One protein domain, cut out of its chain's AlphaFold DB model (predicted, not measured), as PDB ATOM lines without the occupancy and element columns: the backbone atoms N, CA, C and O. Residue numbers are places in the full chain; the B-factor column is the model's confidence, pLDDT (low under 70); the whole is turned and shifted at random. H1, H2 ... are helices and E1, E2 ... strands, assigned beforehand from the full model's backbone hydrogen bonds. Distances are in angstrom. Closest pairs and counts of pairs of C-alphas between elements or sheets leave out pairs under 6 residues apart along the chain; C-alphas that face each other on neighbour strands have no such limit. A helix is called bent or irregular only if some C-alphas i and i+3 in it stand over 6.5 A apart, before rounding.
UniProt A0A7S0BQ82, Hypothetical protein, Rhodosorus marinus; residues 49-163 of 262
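This is residues 49 to 163 of the 262 residues of the protein "Hypothetical protein" of Rhodosorus marinus (UniProt A0A7S0BQ82). A small head, where the strand hairpin E1 and E2 and the crossing helix H2 pack on the far end of long helix H1, bears H1's residues 49 to 72 as a free arm. The printed part has 115 residues, with H1, E1, E2 and H2 in this order, mostly helix, with one antiparallel sheet. It is extended, 83 by 29 by 18 A, with a radius of gyration of the C-alphas of 22.2 A.

H1, residues 49 to 99, was assigned as one helix by its hydrogen bonds but is bent, C-alphas 89 and 92 being 6.7 A apart; arms H1a, residues 49 to 89, and H1b, residues 92 to 99, stand at a steep tilt of 40 degrees. E1, residues 109 to 114, and E2, residues 125 to 130, are an antiparallel hairpin, N 111 and O 128 within hydrogen-bond range at 2.9 A. H1b and E1 have closest C-alphas Ser 92 and Ala 110, 4.9 A. H2, residues 144 to 161, touches H1b, closest C-alphas Tyr 95 and Ala 153, 5.2 A. Every O i to N i+4 pair in H1a, H1b and H2 is within hydrogen-bond range.

H1a runs 59.5 A from C-alpha 49 at (141.739, 113.058, 38.487), H1b 10.6 A, E1 17.2 A, E2 16.6 A, and H2 26.2 A to C-alpha 161 at (146.594, 102.355, 94.099).

The C-alphas farthest apart, Glu 49 and Ala 102, are 83.4 A apart. The printed part has no cut, E2 to H2 is a long link, and no printed residue is under 70 in pLDDT.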
ATOM      1  N   GLU A  49     140.941 114.189  38.021       96.12
ATOM      2  CA  GLU A  49     141.739 113.058  38.487       96.12
ATOM      3  C   GLU A  49     142.717 113.469  39.602       96.12
ATOM      4  O   GLU A  49     142.806 112.784  40.621       96.12
ATOM      5  N   GLY A  50     143.386 114.619  39.463       96.00
ATOM      6  CA  GLY A  50     144.252 115.179  40.506       96.00
ATOM      7  C   GLY A  50     143.506 115.457  41.815       96.00
ATOM      8  O   GLY A  50     143.927 114.996  42.875       96.00
ATOM      9  N   ILE A  51     142.354 116.130  41.735       96.44
ATOM     10  CA  ILE A  51     141.508 116.425  42.904       96.44
ATOM     11  C   ILE A  51     141.002 115.133  43.556       96.44
ATOM     12  O   ILE A  51     141.010 115.021  44.782       96.44
ATOM     13  N   ASN A  52     140.589 114.140  42.765       96.94
ATOM     14  CA  ASN A  52     140.132 112.856  43.294       96.94
ATOM     15  C   ASN A  52     141.249 112.114  44.035       96.94
ATOM     16  O   ASN A  52     140.999 111.571  45.110       96.94
ATOM     17  N   ARG A  53     142.485 112.137  43.520       96.75
ATOM     18  CA  ARG A  53     143.644 111.556  44.218       96.75
ATOM     19  C   ARG A  53     143.911 112.259  45.549       96.75
ATOM     20  O   ARG A  53     144.035 111.589  46.571       96.75
ATOM     21  N   GLU A  54     143.934 113.594  45.564       96.88
ATOM     22  CA  GLU A  54     144.106 114.367  46.804       96.88
ATOM     23  C   GLU A  54     142.990 114.082  47.818       96.88
ATOM     24  O   GLU A  54     143.256 113.909  49.011       96.88
ATOM     25  N   PHE A  55     141.746 113.981  47.345       97.56
ATOM     26  CA  PHE A  55     140.594 113.639  48.170       97.56
ATOM     27  C   PHE A  55     140.708 112.231  48.763       97.56
ATOM     28  O   PHE A  55     140.480 112.047  49.961       97.56
ATOM     29  N   GLU A  56     141.088 111.233  47.964       96.88
ATOM     30  CA  GLU A  56     141.302 109.867  48.448       96.88
ATOM     31  C   GLU A  56     142.426 109.792  49.483       96.88
ATOM     32  O   GLU A  56     142.278 109.116  50.506       96.88
ATOM     33  N   ASP A  57     143.525 110.510  49.267       97.12
ATOM     34  CA  ASP A  57     144.640 110.560  50.209       97.12
ATOM     35  C   ASP A  57     144.255 111.268  51.511       97.12
ATOM     36  O   ASP A  57     144.579 110.783  52.602       97.12
ATOM     37  N   ALA A  58     143.516 112.378  51.430       97.31
ATOM     38  CA  ALA A  58     142.962 113.054  52.599       97.31
ATOM     39  C   ALA A  58     141.998 112.138  53.368       97.31
ATOM     40  O   ALA A  58     142.080 112.045  54.593       97.31
ATOM     41  N   ARG A  59     141.143 111.390  52.660       97.19
ATOM     42  CA  ARG A  59     140.215 110.420  53.255       97.19
ATOM     43  C   ARG A  59     140.948 109.279  53.962       97.19
ATOM     44  O   ARG A  59     140.571 108.918  55.078       97.19
ATOM     45  N   LYS A  60     142.012 108.735  53.359       97.19
ATOM     46  CA  LYS A  60     142.866 107.706  53.984       97.19
ATOM     47  C   LYS A  60     143.546 108.240  55.246       97.19
ATOM     48  O   LYS A  60     143.535 107.562  56.273       97.19
ATOM     49  N   LYS A  61     144.091 109.462  55.202       97.38
ATOM     50  CA  LYS A  61     144.698 110.121  56.372       97.38
ATOM     51  C   LYS A  61     143.676 110.356  57.482       97.38
ATOM     52  O   LYS A  61     143.956 110.018  58.625       97.38
ATOM     53  N   ALA A  62     142.490 110.866  57.149       97.50
ATOM     54  CA  ALA A  62     141.414 111.082  58.112       97.50
ATOM     55  C   ALA A  62     141.016 109.772  58.801       97.50
ATOM     56  O   ALA A  62     141.016 109.705  60.023       97.50
ATOM     57  N   SER A  63     140.789 108.702  58.031       97.25
ATOM     58  CA  SER A  63     140.467 107.382  58.589       97.25
ATOM     59  C   SER A  63     141.573 106.842  59.501       97.25
ATOM     60  O   SER A  63     141.273 106.302  60.566       97.25
ATOM     61  N   LYS A  64     142.847 107.029  59.127       97.50
ATOM     62  CA  LYS A  64     143.990 106.660  59.970       97.50
ATOM     63  C   LYS A  64     143.983 107.429  61.296       97.50
ATOM     64  O   LYS A  64     144.072 106.804  62.348       97.50
ATOM     65  N   PHE A  65     143.839 108.754  61.257       97.56
ATOM     66  CA  PHE A  65     143.831 109.578  62.468       97.56
ATOM     67  C   PHE A  65     142.619 109.307  63.361       97.56
ATOM     68  O   PHE A  65     142.766 109.288  64.579       97.56
ATOM     69  N   THR A  66     141.442 109.040  62.788       97.75
ATOM     70  CA  THR A  66     140.263 108.625  63.560       97.75
ATOM     71  C   THR A  66     140.538 107.334  64.325       97.75
ATOM     72  O   THR A  66     140.254 107.263  65.516       97.75
ATOM     73  N   ARG A  67     141.160 106.342  63.679       97.12
ATOM     74  CA  ARG A  67     141.521 105.086  64.342       97.12
ATOM     75  C   ARG A  67     142.548 105.294  65.457       97.12
ATOM     76  O   ARG A  67     142.365 104.775  66.552       97.12
ATOM     77  N   GLU A  68     143.608 106.060  65.201       97.38
ATOM     78  CA  GLU A  68     144.616 106.380  66.225       97.38
ATOM     79  C   GLU A  68     143.988 107.119  67.418       97.38
ATOM     80  O   GLU A  68     144.284 106.812  68.574       97.38
ATOM     81  N   PHE A  69     143.064 108.046  67.155       96.44
ATOM     82  CA  PHE A  69     142.310 108.744  68.192       96.44
ATOM     83  C   PHE A  69     141.446 107.788  69.022       96.44
ATOM     84  O   PHE A  69     141.451 107.879  70.248       96.44
ATOM     85  N   GLU A  70     140.732 106.854  68.390       95.75
ATOM     86  CA  GLU A  70     139.922 105.852  69.092       95.75
ATOM     87  C   GLU A  70     140.772 104.928  69.972       95.75
ATOM     88  O   GLU A  70     140.379 104.621  71.100       95.75
ATOM     89  N   GLU A  71     141.954 104.526  69.502       96.50
ATOM     90  CA  GLU A  71     142.895 103.711  70.277       96.50
ATOM     91  C   GLU A  71     143.395 104.460  71.525       96.50
ATOM     92  O   GLU A  71     143.408 103.902  72.627       96.50
ATOM     93  N   VAL A  72     143.745 105.744  71.385       96.25
ATOM     94  CA  VAL A  72     144.149 106.594  72.518       96.25
ATOM     95  C   VAL A  72     142.976 106.852  73.466       96.25
ATOM     96  O   VAL A  72     143.147 106.775  74.685       96.25
ATOM     97  N   ARG A  73     141.778 107.120  72.932       93.38
ATOM     98  CA  ARG A  73     140.557 107.346  73.717       93.38
ATOM     99  C   ARG A  73     140.221 106.128  74.571       93.38
ATOM    100  O   ARG A  73     139.944 106.298  75.757       93.38
ATOM    101  N   ARG A  74     140.295 104.924  73.993       93.56
ATOM    102  CA  ARG A  74     140.071 103.664  74.712       93.56
ATOM    103  C   ARG A  74     141.092 103.484  75.827       93.56
ATOM    104  O   ARG A  74     140.700 103.376  76.977       93.56
ATOM    105  N   ARG A  75     142.390 103.597  75.516       95.31
ATOM    106  CA  ARG A  75     143.456 103.461  76.522       95.31
ATOM    107  C   ARG A  75     143.303 104.454  77.676       95.31
ATOM    108  O   ARG A  75     143.555 104.103  78.822       95.31
ATOM    109  N   ARG A  76     142.899 105.696  77.388       94.62
ATOM    110  CA  ARG A  76     142.614 106.697  78.426       94.62
ATOM    111  C   ARG A  76     141.441 106.274  79.313       94.62
ATOM    112  O   ARG A  76     141.542 106.440  80.522       94.62
ATOM    113  N   ASN A  77     140.351 105.777  78.722       93.19
ATOM    114  CA  ASN A  77     139.190 105.298  79.474       93.19
ATOM    115  C   ASN A  77     139.574 104.102  80.361       93.19
ATOM    116  O   ASN A  77     139.324 104.151  81.560       93.19
ATOM    117  N   ASP A  78     140.288 103.120  79.807       93.81
ATOM    118  CA  ASP A  78     140.720 101.921  80.529       93.81
ATOM    119  C   ASP A  78     141.565 102.281  81.764       93.81
ATOM    120  O   ASP A  78     141.246 101.868  82.876       93.81
ATOM    121  N   LEU A  79     142.591 103.127  81.594       93.88
ATOM    122  CA  LEU A  79     143.456 103.574  82.696       93.88
ATOM    123  C   LEU A  79     142.699 104.392  83.751       93.88
ATOM    124  O   LEU A  79     143.010 104.324  84.941       93.88
ATOM    125  N   PHE A  80     141.729 105.201  83.319       93.62
ATOM    126  CA  PHE A  80     140.891 105.967  84.235       93.62
ATOM    127  C   PHE A  80     140.009 105.034  85.067       93.62
ATOM    128  O   PHE A  80     139.986 105.155  86.290       93.62
ATOM    129  N   MET A  81     139.312 104.099  84.417       93.75
ATOM    130  CA  MET A  81     138.398 103.169  85.077       93.75
ATOM    131  C   MET A  81     139.134 102.200  85.997       93.75
ATOM    132  O   MET A  81     138.636 101.906  87.077       93.75
ATOM    133  N   GLU A  82     140.337 101.759  85.626       93.94
ATOM    134  CA  GLU A  82     141.203 100.951  86.489       93.94
ATOM    135  C   GLU A  82     141.490 101.665  87.820       93.94
ATOM    136  O   GLU A  82     141.242 101.114  88.893       93.94
ATOM    137  N   CYS A  83     141.944 102.921  87.753       93.31
ATOM    138  CA  CYS A  83     142.206 103.736  88.938       93.31
ATOM    139  C   CYS A  83     140.918 104.010  89.727       93.31
ATOM    140  O   CYS A  83     140.878 103.824  90.943       93.31
ATOM    141  N   PHE A  84     139.850 104.421  89.038       93.75
ATOM    142  CA  PHE A  84     138.578 104.762  89.667       93.75
ATOM    143  C   PHE A  84     137.981 103.576  90.425       93.75
ATOM    144  O   PHE A  84     137.631 103.729  91.592       93.75
ATOM    145  N   ASN A  85     137.910 102.400  89.798       93.69
ATOM    146  CA  ASN A  85     137.351 101.200  90.414       93.69
ATOM    147  C   ASN A  85     138.172 100.782  91.637       93.69
ATOM    148  O   ASN A  85     137.604 100.551  92.700       93.69
ATOM    149  N   HIS A  86     139.505 100.792  91.530       94.75
ATOM    150  CA  HIS A  86     140.373 100.457  92.657       94.75
ATOM    151  C   HIS A  86     140.170 101.403  93.852       94.75
ATOM    152  O   HIS A  86     140.087 100.968  95.003       94.75
ATOM    153  N   VAL A  87     140.080 102.712  93.600       94.81
ATOM    154  CA  VAL A  87     139.848 103.701  94.660       94.81
ATOM    155  C   VAL A  87     138.426 103.569  95.219       94.81
ATOM    156  O   VAL A  87     138.252 103.621  96.434       94.81
ATOM    157  N   ALA A  88     137.415 103.361  94.371       93.44
ATOM    158  CA  ALA A  88     136.015 103.219  94.771       93.44
ATOM    159  C   ALA A  88     135.750 101.959  95.614       93.44
ATOM    160  O   ALA A  88     134.924 102.007  96.527       93.44
ATOM    161  N   GLU A  89     136.464 100.863  95.358       92.81
ATOM    162  CA  GLU A  89     136.392  99.640  96.164       92.81
ATOM    163  C   GLU A  89     137.049  99.834  97.540       92.81
ATOM    164  O   GLU A  89     136.471  99.477  98.565       92.81
ATOM    165  N   ASN A  90     138.214 100.486  97.585       92.88
ATOM    166  CA  ASN A  90     139.010 100.601  98.811       92.88
ATOM    167  C   ASN A  90     138.599 101.763  99.731       92.88
ATOM    168  O   ASN A  90     138.834 101.710 100.941       92.88
ATOM    169  N   ILE A  91     137.993 102.828  99.194       94.31
ATOM    170  CA  ILE A  91     137.673 104.044  99.962       94.31
ATOM    171  C   ILE A  91     136.723 103.772 101.131       94.31
ATOM    172  O   ILE A  91     136.877 104.366 102.200       94.31
ATOM    173  N   SER A  92     135.759 102.866 100.948       91.38
ATOM    174  CA  SER A  92     134.770 102.530 101.977       91.38
ATOM    175  C   SER A  92     135.436 101.876 103.189       91.38
ATOM    176  O   SER A  92     135.184 102.282 104.326       91.38
ATOM    177  N   ASP A  93     136.346 100.930 102.952       91.44
ATOM    178  CA  ASP A  93     137.052 100.207 104.011       91.44
ATOM    179  C   ASP A  93     138.029 101.111 104.767       91.44
ATOM    180  O   ASP A  93     138.037 101.118 106.002       91.44
ATOM    181  N   ILE A  94     138.782 101.947 104.047       92.00
ATOM    182  CA  ILE A  94     139.715 102.913 104.647       92.00
ATOM    183  C   ILE A  94     138.956 103.930 105.507       92.00
ATOM    184  O   ILE A  94     139.323 104.188 106.656       92.00
ATOM    185  N   TYR A  95     137.862 104.494 104.985       92.19
ATOM    186  CA  TYR A  95     137.059 105.460 105.733       92.19
ATOM    187  C   TYR A  95     136.414 104.828 106.971       92.19
ATOM    188  O   TYR A  95     136.375 105.438 108.046       92.19
ATOM    189  N   LYS A  96     135.951 103.579 106.857       90.69
ATOM    190  CA  LYS A  96     135.424 102.811 107.985       90.69
ATOM    191  C   LYS A  96     136.489 102.595 109.054       90.69
ATOM    192  O   LYS A  96     136.194 102.777 110.232       90.69
ATOM    193  N   GLU A  97     137.720 102.259 108.675       88.62
ATOM    194  CA  GLU A  97     138.828 102.075 109.616       88.62
ATOM    195  C   GLU A  97     139.181 103.374 110.358       88.62
ATOM    196  O   GLU A  97     139.338 103.358 111.580       88.62
ATOM    197  N   LEU A  98     139.215 104.507 109.651       88.75
ATOM    198  CA  LEU A  98     139.496 105.827 110.230       88.75
ATOM    199  C   LEU A  98     138.393 106.324 111.179       88.75
ATOM    200  O   LEU A  98     138.660 107.092 112.104       88.75
ATOM    201  N   THR A  99     137.149 105.890 110.971       87.56
ATOM    202  CA  THR A  99     135.980 106.343 111.748       87.56
ATOM    203  C   THR A  99     135.492 105.330 112.790       87.56
ATOM    204  O   THR A  99     134.616 105.653 113.602       87.56
ATOM    205  N   ARG A 100     136.056 104.116 112.816       85.31
ATOM    206  CA  ARG A 100     135.696 103.056 113.769       85.31
ATOM    207  C   ARG A 100     136.061 103.453 115.198       85.31
ATOM    208  O   ARG A 100     137.141 103.970 115.473       85.31
ATOM    209  N   SER A 101     135.161 103.188 116.144       81.19
ATOM    210  CA  SER A 101     135.406 103.445 117.569       81.19
ATOM    211  C   SER A 101     134.625 102.508 118.482       81.19
ATOM    212  O   SER A 101     133.695 101.844 118.034       81.19
ATOM    213  N   ALA A 102     134.970 102.485 119.774       75.75
ATOM    214  CA  ALA A 102     134.214 101.736 120.781       75.75
ATOM    215  C   ALA A 102     132.735 102.168 120.839       75.75
ATOM    216  O   ALA A 102     131.854 101.326 120.990       75.75
ATOM    217  N   ALA A 103     132.459 103.464 120.651       75.00
ATOM    218  CA  ALA A 103     131.097 103.996 120.581       75.00
ATOM    219  C   ALA A 103     130.386 103.659 119.256       75.00
ATOM    220  O   ALA A 103     129.172 103.470 119.242       75.00
ATOM    221  N   TYR A 104     131.129 103.564 118.149       79.06
ATOM    222  CA  TYR A 104     130.597 103.289 116.809       79.06
ATOM    223  C   TYR A 104     131.406 102.175 116.121       79.06
ATOM    224  O   TYR A 104     132.273 102.458 115.285       79.06
ATOM    225  N   PRO A 105     131.145 100.896 116.451       76.12
ATOM    226  CA  PRO A 105     131.943  99.767 115.966       76.12
ATOM    227  C   PRO A 105     131.769  99.492 114.467       76.12
ATOM    228  O   PRO A 105     132.633  98.859 113.860       76.12
ATOM    229  N   MET A 106     130.675  99.976 113.872       76.38
ATOM    230  CA  MET A 106     130.388  99.868 112.438       76.38
ATOM    231  C   MET A 106     131.093 100.941 111.591       76.38
ATOM    232  O   MET A 106     131.195 100.746 110.384       76.38
ATOM    233  N   GLY A 107     131.604 102.023 112.195       86.06
ATOM    234  CA  GLY A 107     132.214 103.145 111.467       86.06
ATOM    235  C   GLY A 107     131.235 103.894 110.553       86.06
ATOM    236  O   GLY A 107     130.021 103.694 110.613       86.06
ATOM    237  N   GLY A 108     131.774 104.801 109.741       88.00
ATOM    238  CA  GLY A 108     131.072 105.449 108.633       88.00
ATOM    239  C   GLY A 108     131.332 104.749 107.297       88.00
ATOM    240  O   GLY A 108     132.115 103.806 107.218       88.00
ATOM    241  N   THR A 109     130.694 105.239 106.238       89.62
ATOM    242  CA  THR A 109     130.904 104.765 104.861       89.62
ATOM    243  C   THR A 109     131.215 105.935 103.940       89.62
ATOM    244  O   THR A 109     130.772 107.055 104.179       89.62
ATOM    245  N   ALA A 110     131.985 105.695 102.886       91.38
ATOM    246  CA  ALA A 110     132.272 106.690 101.862       91.38
ATOM    247  C   ALA A 110     132.208 106.035 100.488       91.38
ATOM    248  O   ALA A 110     132.508 104.850 100.355       91.38
ATOM    249  N   TYR A 111     131.787 106.793  99.481       90.81
ATOM    250  CA  TYR A 111     131.626 106.278  98.131       90.81
ATOM    251  C   TYR A 111     131.909 107.342  97.077       90.81
ATOM    252  O   TYR A 111     131.723 108.544  97.293       90.81
ATOM    253  N   LEU A 112     132.359 106.862  95.922       91.75
ATOM    254  CA  LEU A 112     132.639 107.651  94.733       91.75
ATOM    255  C   LEU A 112     131.622 107.289  93.657       91.75
ATOM    256  O   LEU A 112     131.370 106.112  93.414       91.75
ATOM    257  N   THR A 113     131.038 108.294  93.014       90.25
ATOM    258  CA  THR A 113     130.125 108.099  91.886       90.25
ATOM    259  C   THR A 113     130.555 108.933  90.689       90.25
ATOM    260  O   THR A 113     130.989 110.078  90.827       90.25
ATOM    261  N   LEU A 114     130.439 108.339  89.502       91.88
ATOM    262  CA  LEU A 114     130.654 109.020  88.230       91.88
ATOM    263  C   LEU A 114     129.353 109.694  87.798       91.88
ATOM    264  O   LEU A 114     128.272 109.126  87.942       91.88
ATOM    265  N   GLU A 115     129.451 110.905  87.258       89.19
ATOM    266  CA  GLU A 115     128.296 111.573  86.651       89.19
ATOM    267  C   GLU A 115     127.936 111.000  85.271       89.19
ATOM    268  O   GLU A 115     126.775 111.056  84.874       89.19
ATOM    269  N   SER A 116     128.917 110.446  84.554       86.50
ATOM    270  CA  SER A 116     128.750 109.819  83.240       86.50
ATOM    271  C   SER A 116     129.647 108.591  83.120       86.50
ATOM    272  O   SER A 116     130.836 108.662  83.431       86.50
ATOM    273  N   GLU A 117     129.084 107.478  82.650       80.31
ATOM    274  CA  GLU A 117     129.809 106.215  82.450       80.31
ATOM    275  C   GLU A 117     130.479 106.119  81.064       80.31
ATOM    276  O   GLU A 117     131.458 105.393  80.911       80.31
ATOM    277  N   GLU A 118     130.011 106.865  80.052       79.75
ATOM    278  CA  GLU A 118     130.587 106.806  78.694       79.75
ATOM    279  C   GLU A 118     131.938 107.530  78.595       79.75
ATOM    280  O   GLU A 118     132.916 107.001  78.060       79.75
ATOM    281  N   GLU A 119     132.002 108.762  79.106       82.88
ATOM    282  CA  GLU A 119     133.199 109.606  79.067       82.88
ATOM    283  C   GLU A 119     133.499 110.184  80.452       82.88
ATOM    284  O   GLU A 119     133.386 111.394  80.666       82.88
ATOM    285  N   PRO A 120     133.919 109.339  81.408       87.25
ATOM    286  CA  PRO A 120     134.051 109.749  82.802       87.25
ATOM    287  C   PRO A 120     135.132 110.819  83.008       87.25
ATOM    288  O   PRO A 120     135.064 111.602  83.945       87.25
ATOM    289  N   TYR A 121     136.095 110.921  82.088       84.81
ATOM    290  CA  TYR A 121     137.130 111.957  82.078       84.81
ATOM    291  C   TYR A 121     136.634 113.355  81.649       84.81
ATOM    292  O   TYR A 121     137.405 114.308  81.738       84.81
ATOM    293  N   LEU A 122     135.407 113.489  81.124       87.50
ATOM    294  CA  LEU A 122     134.791 114.790  80.809       87.50
ATOM    295  C   LEU A 122     133.831 115.269  81.897       87.50
ATOM    296  O   LEU A 122     133.471 116.445  81.915       87.50
ATOM    297  N   SER A 123     133.381 114.365  82.760       87.75
ATOM    298  CA  SER A 123     132.368 114.639  83.774       87.75
ATOM    299  C   SER A 123     132.980 114.702  85.171       87.75
ATOM    300  O   SER A 123     134.127 114.311  85.389       87.75
ATOM    301  N   GLY A 124     132.224 115.240  86.128       89.12
ATOM    302  CA  GLY A 124     132.662 115.306  87.513       89.12
ATOM    303  C   GLY A 124     132.656 113.935  88.188       89.12
ATOM    304  O   GLY A 124     131.889 113.035  87.832       89.12
ATOM    305  N   ILE A 125     133.492 113.802  89.218       91.81
ATOM    306  CA  ILE A 125     133.429 112.702  90.181       91.81
ATOM    307  C   ILE A 125     132.796 113.251  91.455       91.81
ATOM    308  O   ILE A 125     133.278 114.235  92.019       91.81
ATOM    309  N   LYS A 126     131.730 112.606  91.930       90.44
ATOM    310  CA  LYS A 126     131.089 112.956  93.197       90.44
ATOM    311  C   LYS A 126     131.658 112.094  94.309       90.44
ATOM    312  O   LYS A 126     131.541 110.871  94.283       90.44
ATOM    313  N   TYR A 127     132.251 112.750  95.296       91.44
ATOM    314  CA  TYR A 127     132.726 112.106  96.511       91.44
ATOM    315  C   TYR A 127     131.781 112.410  97.663       91.44
ATOM    316  O   TYR A 127     131.566 113.574  98.002       91.44
ATOM    317  N   ASN A 128     131.233 111.361  98.270       89.62
ATOM    318  CA  ASN A 128     130.337 111.495  99.405       89.62
ATOM    319  C   ASN A 128     130.807 110.640 100.577       89.62
ATOM    320  O   ASN A 128     131.255 109.507 100.398       89.62
ATOM    321  N   ALA A 129     130.639 111.168 101.787       88.81
ATOM    322  CA  ALA A 129     130.920 110.444 103.016       88.81
ATOM    323  C   ALA A 129     129.732 110.524 103.974       88.81
ATOM    324  O   ALA A 129     129.095 111.562 104.139       88.81
ATOM    325  N   MET A 130     129.452 109.404 104.628       88.56
ATOM    326  CA  MET A 130     128.405 109.232 105.619       88.56
ATOM    327  C   MET A 130     129.062 108.918 106.971       88.56
ATOM    328  O   MET A 130     129.473 107.781 107.220       88.56
ATOM    329  N   PRO A 131     129.206 109.923 107.855       84.00
ATOM    330  CA  PRO A 131     129.643 109.704 109.229       84.00
ATOM    331  C   PRO A 131     128.687 108.756 109.978       84.00
ATOM    332  O   PRO A 131     127.488 108.755 109.693       84.00
ATOM    333  N   PRO A 132     129.164 108.010 110.993       77.38
ATOM    334  CA  PRO A 132     128.385 106.971 111.683       77.38
ATOM    335  C   PRO A 132     127.073 107.462 112.316       77.38
ATOM    336  O   PRO A 132     126.149 106.683 112.528       77.38
ATOM    337  N   THR A 133     126.977 108.750 112.642       72.94
ATOM    338  CA  THR A 133     125.846 109.345 113.369       72.94
ATOM    339  C   THR A 133     124.863 110.104 112.480       72.94
ATOM    340  O   THR A 133     123.842 110.584 112.978       72.94
ATOM    341  N   LYS A 134     125.147 110.263 111.181       73.81
ATOM    342  CA  LYS A 134     124.406 111.174 110.295       73.81
ATOM    343  C   LYS A 134     123.857 110.460 109.064       73.81
ATOM    344  O   LYS A 134     124.420 109.491 108.574       73.81
ATOM    345  N   ARG A 135     122.733 110.978 108.555       74.19
ATOM    346  CA  ARG A 135     122.187 110.594 107.244       74.19
ATOM    347  C   ARG A 135     123.094 111.106 106.124       74.19
ATOM    348  O   ARG A 135     123.894 112.010 106.351       74.19
ATOM    349  N   PHE A 136     122.903 110.548 104.931       74.69
ATOM    350  CA  PHE A 136     123.561 110.982 103.704       74.69
ATOM    351  C   PHE A 136     123.505 112.509 103.532       74.69
ATOM    352  O   PHE A 136     122.429 113.103 103.637       74.69
ATOM    353  N   ARG A 137     124.670 113.120 103.301       74.62
ATOM    354  CA  ARG A 137     124.850 114.550 103.044       74.62
ATOM    355  C   ARG A 137     125.990 114.755 102.058       74.62
ATOM    356  O   ARG A 137     126.937 113.970 102.045       74.62
ATOM    357  N   ASP A 138     125.898 115.844 101.306       79.25
ATOM    358  CA  ASP A 138     126.975 116.293 100.429       79.25
ATOM    359  C   ASP A 138     128.190 116.743 101.252       79.25
ATOM    360  O   ASP A 138     128.060 117.178 102.404       79.25
ATOM    361  N   MET A 139     129.375 116.684 100.640       81.81
ATOM    362  CA  MET A 139     130.638 117.046 101.293       81.81
ATOM    363  C   MET A 139     130.644 118.452 101.901       81.81
ATOM    364  O   MET A 139     131.185 118.657 102.988       81.81
ATOM    365  N   ASP A 140     129.982 119.409 101.251       83.06
ATOM    366  CA  ASP A 140     129.909 120.802 101.705       83.06
ATOM    367  C   ASP A 140     129.139 120.974 103.023       83.06
ATOM    368  O   ASP A 140     129.292 121.981 103.714       83.06
ATOM    369  N   GLN A 141     128.321 119.987 103.395       83.50
ATOM    370  CA  GLN A 141     127.490 120.009 104.600       83.50
ATOM    371  C   GLN A 141     128.116 119.258 105.785       83.50
ATOM    372  O   GLN A 141     127.489 119.144 106.849       83.50
ATOM    373  N   LEU A 142     129.321 118.710 105.610       84.12
ATOM    374  CA  LEU A 142     130.080 118.063 106.674       84.12
ATOM    375  C   LEU A 142     130.841 119.092 107.522       84.12
ATOM    376  O   LEU A 142     131.219 120.171 107.062       84.12
ATOM    377  N   SER A 143     131.085 118.750 108.789       86.62
ATOM    378  CA  SER A 143     131.932 119.571 109.664       86.62
ATOM    379  C   SER A 143     133.386 119.607 109.168       86.62
ATOM    380  O   SER A 143     133.814 118.744 108.404       86.62
ATOM    381  N   GLY A 144     134.176 120.593 109.610       87.12
ATOM    382  CA  GLY A 144     135.596 120.702 109.236       87.12
ATOM    383  C   GLY A 144     136.403 119.428 109.521       87.12
ATOM    384  O   GLY A 144     137.126 118.956 108.646       87.12
ATOM    385  N   GLY A 145     136.209 118.821 110.697       87.25
ATOM    386  CA  GLY A 145     136.877 117.570 111.059       87.25
ATOM    387  C   GLY A 145     136.430 116.381 110.210       87.25
ATOM    388  O   GLY A 145     137.268 115.636 109.714       87.25
ATOM    389  N   GLU A 146     135.125 116.241 109.956       88.00
ATOM    390  CA  GLU A 146     134.592 115.177 109.086       88.00
ATOM    391  C   GLU A 146     135.130 115.294 107.650       88.00
ATOM    392  O   GLU A 146     135.534 114.287 107.068       88.00
ATOM    393  N   ARG A 147     135.204 116.515 107.098       89.50
ATOM    394  CA  ARG A 147     135.804 116.760 105.774       89.50
ATOM    395  C   ARG A 147     137.284 116.388 105.738       89.50
ATOM    396  O   ARG A 147     137.733 115.800 104.762       89.50
ATOM    397  N   THR A 148     138.018 116.676 106.810       90.56
ATOM    398  CA  THR A 148     139.451 116.356 106.917       90.56
ATOM    399  C   THR A 148     139.682 114.846 106.970       90.56
ATOM    400  O   THR A 148     140.507 114.326 106.223       90.56
ATOM    401  N   VAL A 149     138.903 114.110 107.772       90.44
ATOM    402  CA  VAL A 149     138.984 112.637 107.825       90.44
ATOM    403  C   VAL A 149     138.646 112.015 106.470       90.44
ATOM    404  O   VAL A 149     139.317 111.083 106.035       90.44
ATOM    405  N   ALA A 150     137.632 112.537 105.780       91.31
ATOM    406  CA  ALA A 150     137.274 112.054 104.454       91.31
ATOM    407  C   ALA A 150     138.364 112.345 103.407       91.31
ATOM    408  O   ALA A 150     138.701 111.473 102.609       91.31
ATOM    409  N   ALA A 151     138.978 113.530 103.448       91.44
ATOM    410  CA  ALA A 151     140.106 113.864 102.581       91.44
ATOM    411  C   ALA A 151     141.315 112.945 102.830       91.44
ATOM    412  O   ALA A 151     141.901 112.436 101.876       91.44
ATOM    413  N   LEU A 152     141.646 112.669 104.097       91.31
ATOM    414  CA  LEU A 152     142.702 111.720 104.464       91.31
ATOM    415  C   LEU A 152     142.380 110.298 103.985       91.31
ATOM    416  O   LEU A 152     143.255 109.619 103.455       91.31
ATOM    417  N   ALA A 153     141.127 109.853 104.110       92.44
ATOM    418  CA  ALA A 153     140.704 108.552 103.595       92.44
ATOM    419  C   ALA A 153     140.915 108.447 102.079       92.44
ATOM    420  O   ALA A 153     141.436 107.444 101.593       92.44
ATOM    421  N   LEU A 154     140.557 109.500 101.337       93.25
ATOM    422  CA  LEU A 154     140.759 109.566  99.894       93.25
ATOM    423  C   LEU A 154     142.247 109.572  99.522       93.25
ATOM    424  O   LEU A 154     142.654 108.853  98.611       93.25
ATOM    425  N   LEU A 155     143.069 110.318 100.260       92.50
ATOM    426  CA  LEU A 155     144.522 110.339 100.089       92.50
ATOM    427  C   LEU A 155     145.130 108.940 100.265       92.50
ATOM    428  O   LEU A 155     145.905 108.491  99.420       92.50
ATOM    429  N   PHE A 156     144.742 108.220 101.321       90.62
ATOM    430  CA  PHE A 156     145.211 106.854 101.550       90.62
ATOM    431  C   PHE A 156     144.683 105.858 100.510       90.62
ATOM    432  O   PHE A 156     145.397 104.920 100.160       90.62
ATOM    433  N   ALA A 157     143.478 106.061  99.971       92.62
ATOM    434  CA  ALA A 157     142.953 105.231  98.888       92.62
ATOM    435  C   ALA A 157     143.774 105.391  97.596       92.62
ATOM    436  O   ALA A 157     144.105 104.394  96.954       92.62
ATOM    437  N   PHE A 158     144.183 106.617  97.254       92.06
ATOM    438  CA  PHE A 158     145.101 106.854  96.133       92.06
ATOM    439  C   PHE A 158     146.489 106.269  96.377       92.06
ATOM    440  O   PHE A 158     147.080 105.688  95.467       92.06
ATOM    441  N   HIS A 159     146.991 106.388  97.605       89.69
ATOM    442  CA  HIS A 159     148.261 105.784  97.981       89.69
ATOM    443  C   HIS A 159     148.236 104.254  97.834       89.69
ATOM    444  O   HIS A 159     149.217 103.674  97.388       89.69
ATOM    445  N   ASN A 160     147.111 103.596  98.135       88.75
ATOM    446  CA  ASN A 160     146.971 102.152  97.930       88.75
ATOM    447  C   ASN A 160     147.046 101.759  96.440       88.75
ATOM    448  O   ASN A 160     147.640 100.742  96.099       88.75
ATOM    449  N   PHE A 161     146.503 102.593  95.544       90.88
ATOM    450  CA  PHE A 161     146.594 102.355  94.099       90.88
ATOM    451  C   PHE A 161     148.018 102.539  93.565       90.88
ATOM    452  O   PHE A 161     148.505 101.752  92.752       90.88
ATOM    453  N   ARG A 162     148.692 103.609  93.998       89.06
ATOM    454  CA  ARG A 162     150.087 103.891  93.653       89.06
ATOM    455  C   ARG A 162     150.856 104.318  94.901       89.06
ATOM    456  O   ARG A 162     150.789 105.499  95.259       89.06
ATOM    457  N   PRO A 163     151.608 103.397  95.531       88.25
ATOM    458  CA  PRO A 163     152.335 103.702  96.752       88.25
ATOM    459  C   PRO A 163     153.431 104.725  96.464       88.25
ATOM    460  O   PRO A 163     154.319 104.518  95.633       88.25
TER     461      PRO A 163